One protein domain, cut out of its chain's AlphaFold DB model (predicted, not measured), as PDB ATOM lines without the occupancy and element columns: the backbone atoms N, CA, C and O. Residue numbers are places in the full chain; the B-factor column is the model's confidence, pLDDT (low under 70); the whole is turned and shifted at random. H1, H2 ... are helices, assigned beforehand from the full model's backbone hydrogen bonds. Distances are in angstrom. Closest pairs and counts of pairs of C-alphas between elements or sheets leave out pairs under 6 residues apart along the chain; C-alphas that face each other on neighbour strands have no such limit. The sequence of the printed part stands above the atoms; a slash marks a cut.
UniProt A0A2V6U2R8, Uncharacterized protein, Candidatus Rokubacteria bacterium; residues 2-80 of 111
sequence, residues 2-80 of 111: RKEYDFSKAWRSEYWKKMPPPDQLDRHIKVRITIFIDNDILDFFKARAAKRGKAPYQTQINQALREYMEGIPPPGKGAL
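This is residues 2 to 80 of the 111 residues of an uncharacterized protein of Candidatus Rokubacteria bacterium (UniProt A0A2V6U2R8). This is a loose model with little regular structure: a long, wandering stretch with short H1 at its far end leads to two helices, H2 and H3, where H3 meets H2 by its beginning in a rough T. Residues 5 to 11, 23 to 29 and 33 to 40 stand free. The 79 printed residues hold H1, H2 and H3 in that order and no named strand; the class is all helix, with 29 residues in named elements. The radius of gyration of the C-alphas is 15.1 A and the spans are 44 by 30 by 25 A.

H1, residues 14 to 18, is apart from H2, residues 39 to 49, and from H3, residues 57 to 69. H3 touches H2 with residues 57 to 61 alone; their closest C-alphas, of Phe 45 and Tyr 57, are 5.0 A apart. Their lines are about perpendicular, only just, at 72 degrees. In H2 and H3 every O i to N i+4 pair is within hydrogen-bond range; in H1 0 of 1 is, but 2 of 2 O i to N i+3 pairs are.

H1 begins at C-alpha 14 (157.624, 150.049, 202.238). H2 is 15.2 A long. H3, 18.5 A, ends at C-alpha 69 (169.374, 135.804, 226.160).

The farthest C-alphas, of Glu 14 and Leu 80, are 45.4 A apart. The printed part has no cut. The link H1 to H2 is long. The pLDDT is under 70 at residues 2 to 19, 22 to 24 and 71 to 80.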
ATOM      1  N   ARG A   2     171.671 161.378 215.475       46.28
ATOM      2  CA  ARG A   2     170.723 162.156 216.299       46.28
ATOM      3  C   ARG A   2     170.572 161.550 217.700       46.28
ATOM      4  O   ARG A   2     170.640 160.332 217.845       46.28
ATOM      5  N   LYS A   3     170.383 162.415 218.705       51.00
ATOM      6  CA  LYS A   3     170.238 162.031 220.121       51.00
ATOM      7  C   LYS A   3     168.876 161.405 220.422       51.00
ATOM      8  O   LYS A   3     168.808 160.479 221.221       51.00
ATOM      9  N   GLU A   4     167.829 161.860 219.741       51.22
ATOM     10  CA  GLU A   4     166.462 161.370 219.906       51.22
ATOM     11  C   GLU A   4     165.775 161.275 218.542       51.22
ATOM     12  O   GLU A   4     166.041 162.075 217.637       51.22
ATOM     13  N   TYR A   5     164.927 160.262 218.393       63.03
ATOM     14  CA  TYR A   5     164.051 160.101 217.243       63.03
ATOM     15  C   TYR A   5     162.610 160.288 217.710       63.03
ATOM     16  O   TYR A   5     162.095 159.487 218.487       63.03
ATOM     17  N   ASP A   6     161.972 161.347 217.223       64.81
ATOM     18  CA  ASP A   6     160.529 161.517 217.311       64.81
ATOM     19  C   ASP A   6     159.871 160.674 216.209       64.81
ATOM     20  O   ASP A   6     160.061 160.921 215.014       64.81
ATOM     21  N   PHE A   7     159.140 159.637 216.619       65.12
ATOM     22  CA  PHE A   7     158.447 158.719 215.717       65.12
ATOM     23  C   PHE A   7     156.953 159.032 215.573       65.12
ATOM     24  O   PHE A   7     156.258 158.278 214.893       65.12
ATOM     25  N   SER A   8     156.461 160.138 216.146       67.31
ATOM     26  CA  SER A   8     155.043 160.537 216.079       67.31
ATOM     27  C   SER A   8     154.519 160.672 214.642       67.31
ATOM     28  O   SER A   8     153.337 160.460 214.388       67.31
ATOM     29  N   LYS A   9     155.410 160.954 213.681       57.84
ATOM     30  CA  LYS A   9     155.108 161.084 212.242       57.84
ATOM     31  C   LYS A   9     155.743 159.994 211.369       57.84
ATOM     32  O   LYS A   9     155.786 160.119 210.147       57.84
ATOM     33  N   ALA A  10     156.299 158.940 211.965       62.38
ATOM     34  CA  ALA A  10     157.062 157.948 211.218       62.38
ATOM     35  C   ALA A  10     156.146 156.913 210.541       62.38
ATOM     36  O   ALA A  10     155.713 155.955 211.183       62.38
ATOM     37  N   TRP A  11     155.937 157.037 209.226       56.62
ATOM     38  CA  TRP A  11     155.220 156.036 208.423       56.62
ATOM     39  C   TRP A  11     155.942 154.672 208.452       56.62
ATOM     40  O   TRP A  11     157.175 154.597 208.554       56.62
ATOM     41  N   ARG A  12     155.184 153.568 208.374       58.06
ATOM     42  CA  ARG A  12     155.742 152.231 208.095       58.06
ATOM     43  C   ARG A  12     156.392 152.253 206.709       58.06
ATOM     44  O   ARG A  12     155.690 152.359 205.712       58.06
ATOM     45  N   SER A  13     157.719 152.175 206.642       62.47
ATOM     46  CA  SER A  13     158.443 152.153 205.366       62.47
ATOM     47  C   SER A  13     158.033 150.938 204.531       62.47
ATOM     48  O   SER A  13     157.986 149.828 205.063       62.47
ATOM     49  N   GLU A  14     157.856 151.125 203.221       64.88
ATOM     50  CA  GLU A  14     157.624 150.049 202.238       64.88
ATOM     51  C   GLU A  14     158.694 148.944 202.305       64.88
ATOM     52  O   GLU A  14     158.427 147.794 201.975       64.88
ATOM     53  N   TYR A  15     159.889 149.278 202.808       61.69
ATOM     54  CA  TYR A  15     160.977 148.343 203.096       61.69
ATOM     55  C   TYR A  15     160.529 147.130 203.927       61.69
ATOM     56  O   TYR A  15     160.980 146.023 203.666       61.69
ATOM     57  N   TRP A  16     159.582 147.305 204.859       59.12
ATOM     58  CA  TRP A  16     159.034 146.196 205.648       59.12
ATOM     59  C   TRP A  16     158.340 145.139 204.779       59.12
ATOM     60  O   TRP A  16     158.444 143.953 205.058       59.12
ATOM     61  N   LYS A  17     157.680 145.553 203.688       64.12
ATOM     62  CA  LYS A  17     157.017 144.631 202.749       64.12
ATOM     63  C   LYS A  17     158.011 143.843 201.889       64.12
ATOM     64  O   LYS A  17     157.619 142.860 201.276       64.12
ATOM     65  N   LYS A  18     159.265 144.298 201.809       69.12
ATOM     66  CA  LYS A  18     160.341 143.686 201.015       69.12
ATOM     67  C   LYS A  18     161.364 142.938 201.875       69.12
ATOM     68  O   LYS A  18     162.376 142.495 201.340       69.12
ATOM     69  N   MET A  19     161.152 142.838 203.189       66.69
ATOM     70  CA  MET A  19     162.059 142.075 204.044       66.69
ATOM     71  C   MET A  19     161.885 140.570 203.788       66.69
ATOM     72  O   MET A  19     160.749 140.124 203.616       66.69
ATOM     73  N   PRO A  20     162.988 139.795 203.778       70.19
ATOM     74  CA  PRO A  20     162.922 138.340 203.787       70.19
ATOM     75  C   PRO A  20     162.058 137.849 204.954       70.19
ATOM     76  O   PRO A  20     161.951 138.553 205.969       70.19
ATOM     77  N   PRO A  21     161.454 136.656 204.838       72.38
ATOM     78  CA  PRO A  21     160.713 136.087 205.948       72.38
ATOM     79  C   PRO A  21     161.623 135.929 207.189       72.38
ATOM     80  O   PRO A  21     162.849 135.832 207.055       72.38
ATOM     81  N   PRO A  22     161.060 136.006 208.415       66.88
ATOM     82  CA  PRO A  22     161.843 136.185 209.643       66.88
ATOM     83  C   PRO A  22     162.877 135.089 209.929       66.88
ATOM     84  O   PRO A  22     163.858 135.342 210.620       66.88
ATOM     85  N   ASP A  23     162.657 133.893 209.389       67.25
ATOM     86  CA  ASP A  23     163.527 132.716 209.451       67.25
ATOM     87  C   ASP A  23     164.831 132.875 208.652       67.25
ATOM     88  O   ASP A  23     165.817 132.202 208.939       67.25
ATOM     89  N   GLN A  24     164.858 133.791 207.683       69.38
ATOM     90  CA  GLN A  24     166.017 134.074 206.831       69.38
ATOM     91  C   GLN A  24     166.788 135.325 207.273       69.38
ATOM     92  O   GLN A  24     167.726 135.758 206.600       69.38
ATOM     93  N   LEU A  25     166.386 135.942 208.386       70.31
ATOM     94  CA  LEU A  25     167.033 137.140 208.898       70.31
ATOM     95  C   LEU A  25     168.243 136.770 209.763       70.31
ATOM     96  O   LEU A  25     168.128 136.037 210.742       70.31
ATOM     97  N   ASP A  26     169.406 137.338 209.439       74.25
ATOM     98  CA  ASP A  26     170.581 137.276 210.308       74.25
ATOM     99  C   ASP A  26     170.265 137.868 211.699       74.25
ATOM    100  O   ASP A  26     169.513 138.838 211.847       74.25
ATOM    101  N   ARG A  27     170.894 137.313 212.739       70.56
ATOM    102  CA  ARG A  27     170.696 137.658 214.160       70.56
ATOM    103  C   ARG A  27     170.976 139.132 214.486       70.56
ATOM    104  O   ARG A  27     170.628 139.614 215.574       70.56
ATOM    105  N   HIS A  28     171.662 139.847 213.593       70.12
ATOM    106  CA  HIS A  28     172.011 141.262 213.734       70.12
ATOM    107  C   HIS A  28     171.106 142.207 212.931       70.12
ATOM    108  O   HIS A  28     171.273 143.429 213.021       70.12
ATOM    109  N   ILE A  29     170.113 141.686 212.206       79.69
ATOM    110  CA  ILE A  29     169.179 142.516 211.448       79.69
ATOM    111  C   ILE A  29     168.259 143.281 212.401       79.69
ATOM    112  O   ILE A  29     167.627 142.732 213.304       79.69
ATOM    113  N   LYS A  30     168.179 144.598 212.193       77.06
ATOM    114  CA  LYS A  30     167.281 145.473 212.949       77.06
ATOM    115  C   LYS A  30     165.871 145.381 212.378       77.06
ATOM    116  O   LYS A  30     165.597 145.904 211.302       77.06
ATOM    117  N   VAL A  31     164.976 144.769 213.140       79.81
ATOM    118  CA  VAL A  31     163.545 144.685 212.836       79.81
ATOM    119  C   VAL A  31     162.825 145.844 213.531       79.81
ATOM    120  O   VAL A  31     163.029 146.088 214.721       79.81
ATOM    121  N   ARG A  32     161.985 146.590 212.799       77.50
ATOM    122  CA  ARG A  32     161.128 147.622 213.401       77.50
ATOM    123  C   ARG A  32     159.885 146.952 213.976       77.50
ATOM    124  O   ARG A  32     159.010 146.541 213.224       77.50
ATOM    125  N   ILE A  33     159.795 146.899 215.298       80.44
ATOM    126  CA  ILE A  33     158.624 146.396 216.023       80.44
ATOM    127  C   ILE A  33     157.933 147.536 216.770       80.44
ATOM    128  O   ILE A  33     158.566 148.535 217.116       80.44
ATOM    129  N   THR A  34     156.630 147.390 217.004       84.25
ATOM    130  CA  THR A  34     155.890 148.253 217.933       84.25
ATOM    131  C   THR A  34     155.725 147.474 219.226       84.25
ATOM    132  O   THR A  34     155.101 146.417 219.214       84.25
ATOM    133  N   ILE A  35     156.320 147.964 220.308       84.81
ATOM    134  CA  ILE A  35     156.216 147.377 221.646       84.81
ATOM    135  C   ILE A  35     155.906 148.481 222.648       84.81
ATOM    136  O   ILE A  35     156.333 149.623 222.462       84.81
ATOM    137  N   PHE A  36     155.176 148.136 223.702       89.38
ATOM    138  CA  PHE A  36     155.056 148.991 224.874       89.38
ATOM    139  C   PHE A  36     156.268 148.747 225.777       89.38
ATOM    140  O   PHE A  36     156.636 147.603 226.031       89.38
ATOM    141  N   ILE A  37     156.913 149.830 226.202       90.44
ATOM    142  CA  ILE A  37     158.002 149.833 227.181       90.44
ATOM    143  C   ILE A  37     157.598 150.841 228.251       90.44
ATOM    144  O   ILE A  37     157.116 151.923 227.904       90.44
ATOM    145  N   ASP A  38     157.815 150.495 229.516       94.06
ATOM    146  CA  ASP A  38     157.516 151.391 230.627       94.06
ATOM    147  C   ASP A  38     158.326 152.693 230.533       94.06
ATOM    148  O   ASP A  38     159.476 152.730 230.073       94.06
ATOM    149  N   ASN A  39     157.697 153.798 230.932       92.44
ATOM    150  CA  ASN A  39     158.276 155.127 230.757       92.44
ATOM    151  C   ASN A  39     159.564 155.319 231.579       92.44
ATOM    152  O   ASN A  39     160.511 155.940 231.107       92.44
ATOM    153  N   ASP A  40     159.628 154.745 232.777       94.75
ATOM    154  CA  ASP A  40     160.801 154.788 233.654       94.75
ATOM    155  C   ASP A  40     162.017 154.064 233.046       94.75
ATOM    156  O   ASP A  40     163.136 154.582 233.081       94.75
ATOM    157  N   ILE A  41     161.797 152.910 232.409       92.25
ATOM    158  CA  ILE A  41     162.821 152.175 231.659       92.25
ATOM    159  C   ILE A  41     163.331 153.042 230.502       92.25
ATOM    160  O   ILE A  41     164.544 153.181 230.299       92.25
ATOM    161  N   LEU A  42     162.417 153.649 229.743       91.44
ATOM    162  CA  LEU A  42     162.773 154.509 228.619       91.44
ATOM    163  C   LEU A  42     163.604 155.718 229.075       91.44
ATOM    164  O   LEU A  42     164.640 156.016 228.468       91.44
ATOM    165  N   ASP A  43     163.191 156.375 230.155       93.38
ATOM    166  CA  ASP A  43     163.874 157.535 230.724       93.38
ATOM    167  C   ASP A  43     165.264 157.174 231.257       93.38
ATOM    168  O   ASP A  43     166.236 157.892 230.998       93.38
ATOM    169  N   PHE A  44     165.409 156.010 231.898       93.06
ATOM    170  CA  PHE A  44     166.701 155.493 232.347       93.06
ATOM    171  C   PHE A  44     167.706 155.354 231.189       93.06
ATOM    172  O   PHE A  44     168.837 155.859 231.258       93.06
ATOM    173  N   PHE A  45     167.307 154.704 230.090       92.81
ATOM    174  CA  PHE A  45     168.202 154.503 228.947       92.81
ATOM    175  C   PHE A  45     168.463 155.797 228.165       92.81
ATOM    176  O   PHE A  45     169.589 156.002 227.694       92.81
ATOM    177  N   LYS A  46     167.479 156.701 228.066       90.62
ATOM    178  CA  LYS A  46     167.665 158.043 227.488       90.62
ATOM    179  C   LYS A  46     168.682 158.859 228.283       90.62
ATOM    180  O   LYS A  46     169.641 159.372 227.701       90.62
ATOM    181  N   ALA A  47     168.556 158.899 229.610       91.25
ATOM    182  CA  ALA A  47     169.497 159.596 230.485       91.25
ATOM    183  C   ALA A  47     170.927 159.040 230.352       91.25
ATOM    184  O   ALA A  47     171.909 159.790 230.336       91.25
ATOM    185  N   ARG A  48     171.071 157.718 230.192       88.94
ATOM    186  CA  ARG A  48     172.373 157.083 229.946       88.94
ATOM    187  C   ARG A  48     172.944 157.433 228.570       88.94
ATOM    188  O   ARG A  48     174.149 157.660 228.473       88.94
ATOM    189  N   ALA A  49     172.109 157.505 227.532       90.38
ATOM    190  CA  ALA A  49     172.509 157.881 226.171       90.38
ATOM    191  C   ALA A  49     172.875 159.370 226.025       90.38
ATOM    192  O   ALA A  49     173.691 159.718 225.175       90.38
ATOM    193  N   ALA A  50     172.323 160.249 226.867       88.94
ATOM    194  CA  ALA A  50     172.643 161.679 226.864       88.94
ATOM    195  C   ALA A  50     174.107 161.979 227.256       88.94
ATOM    196  O   ALA A  50     174.642 163.040 226.917       88.94
ATOM    197  N   LYS A  51     174.780 161.045 227.943       87.44
ATOM    198  CA  LYS A  51     176.190 161.172 228.340       87.44
ATOM    199  C   LYS A  51     177.112 161.066 227.117       87.44
ATOM    200  O   LYS A  51     176.928 160.213 226.249       87.44
ATOM    201  N   ARG A  52     178.153 161.908 227.059       82.25
ATOM    202  CA  ARG A  52     179.132 161.903 225.953       82.25
ATOM    203  C   ARG A  52     179.787 160.521 225.814       82.25
ATOM    204  O   ARG A  52     180.194 159.922 226.805       82.25
ATOM    205  N   GLY A  53     179.878 160.031 224.577       83.12
ATOM    206  CA  GLY A  53     180.515 158.750 224.252       83.12
ATOM    207  C   GLY A  53     179.697 157.503 224.605       83.12
ATOM    208  O   GLY A  53     180.241 156.402 224.577       83.12
ATOM    209  N   LYS A  54     178.411 157.635 224.958       85.06
ATOM    210  CA  LYS A  54     177.529 156.481 225.174       85.06
ATOM    211  C   LYS A  54     176.764 156.116 223.904       85.06
ATOM    212  O   LYS A  54     176.440 156.970 223.082       85.06
ATOM    213  N   ALA A  55     176.492 154.820 223.754       86.50
ATOM    214  CA  ALA A  55     175.679 154.306 222.661       86.50
ATOM    215  C   ALA A  55     174.237 154.852 222.746       86.50
ATOM    216  O   ALA A  55     173.768 155.157 223.845       86.50
ATOM    217  N   PRO A  56     173.500 154.942 221.626       89.38
ATOM    218  CA  PRO A  56     172.087 155.317 221.637       89.38
ATOM    219  C   PRO A  56     171.251 154.405 222.543       89.38
ATOM    220  O   PRO A  56     171.557 153.220 222.676       89.38
ATOM    221  N   TYR A  57     170.168 154.931 223.123       90.50
ATOM    222  CA  TYR A  57     169.318 154.185 224.064       90.50
ATOM    223  C   TYR A  57     168.791 152.871 223.460       90.50
ATOM    224  O   TYR A  57     168.816 151.842 224.124       90.50
ATOM    225  N   GLN A  58     168.428 152.860 222.172       88.25
ATOM    226  CA  GLN A  58     167.973 151.647 221.481       88.25
ATOM    227  C   GLN A  58     169.069 150.575 221.393       88.25
ATOM    228  O   GLN A  58     168.796 149.391 221.570       88.25
ATOM    229  N   THR A  59     170.320 150.979 221.151       89.44
ATOM    230  CA  THR A  59     171.463 150.055 221.159       89.44
ATOM    231  C   THR A  59     171.672 149.469 222.552       89.44
ATOM    232  O   THR A  59     171.936 148.280 222.670       89.44
ATOM    233  N   GLN A  60     171.517 150.283 223.600       89.75
ATOM    234  CA  GLN A  60     171.650 149.827 224.984       89.75
ATOM    235  C   GLN A  60     170.549 148.835 225.379       89.75
ATOM    236  O   GLN A  60     170.854 147.820 225.994       89.75
ATOM    237  N   ILE A  61     169.297 149.094 224.988       90.75
ATOM    238  CA  ILE A  61     168.171 148.179 225.228       90.75
ATOM    239  C   ILE A  61     168.419 146.843 224.521       90.75
ATOM    240  O   ILE A  61     168.358 145.792 225.150       90.75
ATOM    241  N   ASN A  62     168.779 146.873 223.233       90.44
ATOM    242  CA  ASN A  62     169.068 145.648 222.484       90.44
ATOM    243  C   ASN A  62     170.243 144.864 223.082       90.44
ATOM    244  O   ASN A  62     170.225 143.639 223.061       90.44
ATOM    245  N   GLN A  63     171.258 145.557 223.600       88.81
ATOM    246  CA  GLN A  63     172.390 144.925 224.267       88.81
ATOM    247  C   GLN A  63     171.959 144.226 225.564       88.81
ATOM    248  O   GLN A  63     172.303 143.067 225.756       88.81
ATOM    249  N   ALA A  64     171.145 144.879 226.398       89.62
ATOM    250  CA  ALA A  64     170.623 144.277 227.627       89.62
ATOM    251  C   ALA A  64     169.753 143.037 227.348       89.62
ATOM    252  O   ALA A  64     169.840 142.042 228.063       89.62
ATOM    253  N   LEU A  65     168.945 143.069 226.281       88.69
ATOM    254  CA  LEU A  65     168.165 141.908 225.845       88.69
ATOM    255  C   LEU A  65     169.067 140.757 225.370       88.69
ATOM    256  O   LEU A  65     168.784 139.605 225.681       88.69
ATOM    257  N   ARG A  66     170.161 141.054 224.654       86.94
ATOM    258  CA  ARG A  66     171.143 140.038 224.233       86.94
ATOM    259  C   ARG A  66     171.862 139.412 225.422       86.94
ATOM    260  O   ARG A  66     171.963 138.196 225.471       86.94
ATOM    261  N   GLU A  67     172.292 140.224 226.384       85.12
ATOM    262  CA  GLU A  67     172.913 139.744 227.625       85.12
ATOM    263  C   GLU A  67     171.976 138.773 228.352       85.12
ATOM    264  O   GLU A  67     172.370 137.649 228.656       85.12
ATOM    265  N   TYR A  68     170.702 139.155 228.507       85.50
ATOM    266  CA  TYR A  68     169.684 138.292 229.103       85.50
ATOM    267  C   TYR A  68     169.498 136.970 228.336       85.50
ATOM    268  O   TYR A  68     169.417 135.911 228.955       85.50
ATOM    269  N   MET A  69     169.466 137.010 226.997       83.62
ATOM    270  CA  MET A  69     169.374 135.804 226.160       83.62
ATOM    271  C   MET A  69     170.591 134.881 226.303       83.62
ATOM    272  O   MET A  69     170.442 133.665 226.253       83.62
ATOM    273  N   GLU A  70     171.787 135.446 226.456       83.31
ATOM    274  CA  GLU A  70     173.051 134.706 226.562       83.31
ATOM    275  C   GLU A  70     173.305 134.170 227.984       83.31
ATOM    276  O   GLU A  70     174.350 133.579 228.248       83.31
ATOM    277  N   GLY A  71     172.350 134.344 228.908       68.44
ATOM    278  CA  GLY A  71     172.475 133.906 230.299       68.44
ATOM    279  C   GLY A  71     173.434 134.766 231.124       68.44
ATOM    280  O   GLY A  71     173.757 134.412 232.257       68.44
ATOM    281  N   ILE A  72     173.875 135.905 230.583       58.53
ATOM    282  CA  ILE A  72     174.636 136.913 231.312       58.53
ATOM    283  C   ILE A  72     173.590 137.795 231.996       58.53
ATOM    284  O   ILE A  72     172.904 138.564 231.317       58.53
ATOM    285  N   PRO A  73     173.396 137.692 233.324       54.50
ATOM    286  CA  PRO A  73     172.419 138.534 233.995       54.50
ATOM    287  C   PRO A  73     172.739 140.004 233.682       54.50
ATOM    288  O   PRO A  73     173.921 140.370 233.675       54.50
ATOM    289  N   PRO A  74     171.720 140.846 233.406       52.59
ATOM    290  CA  PRO A  74     171.937 142.259 233.106       52.59
ATOM    291  C   PRO A  74     172.833 142.866 234.192       52.59
ATOM    292  O   PRO A  74     172.730 142.415 235.336       52.59
ATOM    293  N   PRO A  75     173.698 143.856 233.880       50.44
ATOM    294  CA  PRO A  75     174.671 144.422 234.812       50.44
ATOM    295  C   PRO A  75     173.965 145.119 235.982       50.44
ATOM    296  O   PRO A  75     173.793 146.334 236.043       50.44
ATOM    297  N   GLY A  76     173.540 144.292 236.917       54.47
ATOM    298  CA  GLY A  76     172.994 144.542 238.223       54.47
ATOM    299  C   GLY A  76     173.807 143.699 239.197       54.47
ATOM    300  O   GLY A  76     174.517 142.770 238.812       54.47
ATOM    301  N   LYS A  77     173.739 144.081 240.469       53.56
ATOM    302  CA  LYS A  77     174.674 143.761 241.560       53.56
ATOM    303  C   LYS A  77     175.134 142.292 241.705       53.56
ATOM    304  O   LYS A  77     176.104 142.075 242.413       53.56
ATOM    305  N   GLY A  78     174.498 141.313 241.060       50.50
ATOM    306  CA  GLY A  78     174.837 139.887 241.142       50.50
ATOM    307  C   GLY A  78     176.025 139.425 240.286       50.50
ATOM    308  O   GLY A  78     176.721 138.505 240.699       50.50
ATOM    309  N   ALA A  79     176.326 140.069 239.150       51.16
ATOM    310  CA  ALA A  79     177.397 139.592 238.257       51.16
ATOM    311  C   ALA A  79     178.810 139.740 238.861       51.16
ATOM    312  O   ALA A  79     179.702 138.956 238.561       51.16
ATOM    313  N   LEU A  80     179.009 140.714 239.758       54.28
ATOM    314  CA  LEU A  80     180.277 140.906 240.477       54.28
ATOM    315  C   LEU A  80     180.449 139.948 241.667       54.28
ATOM    316  O   LEU A  80     181.551 139.841 242.195       54.28
TER     317      LEU A  80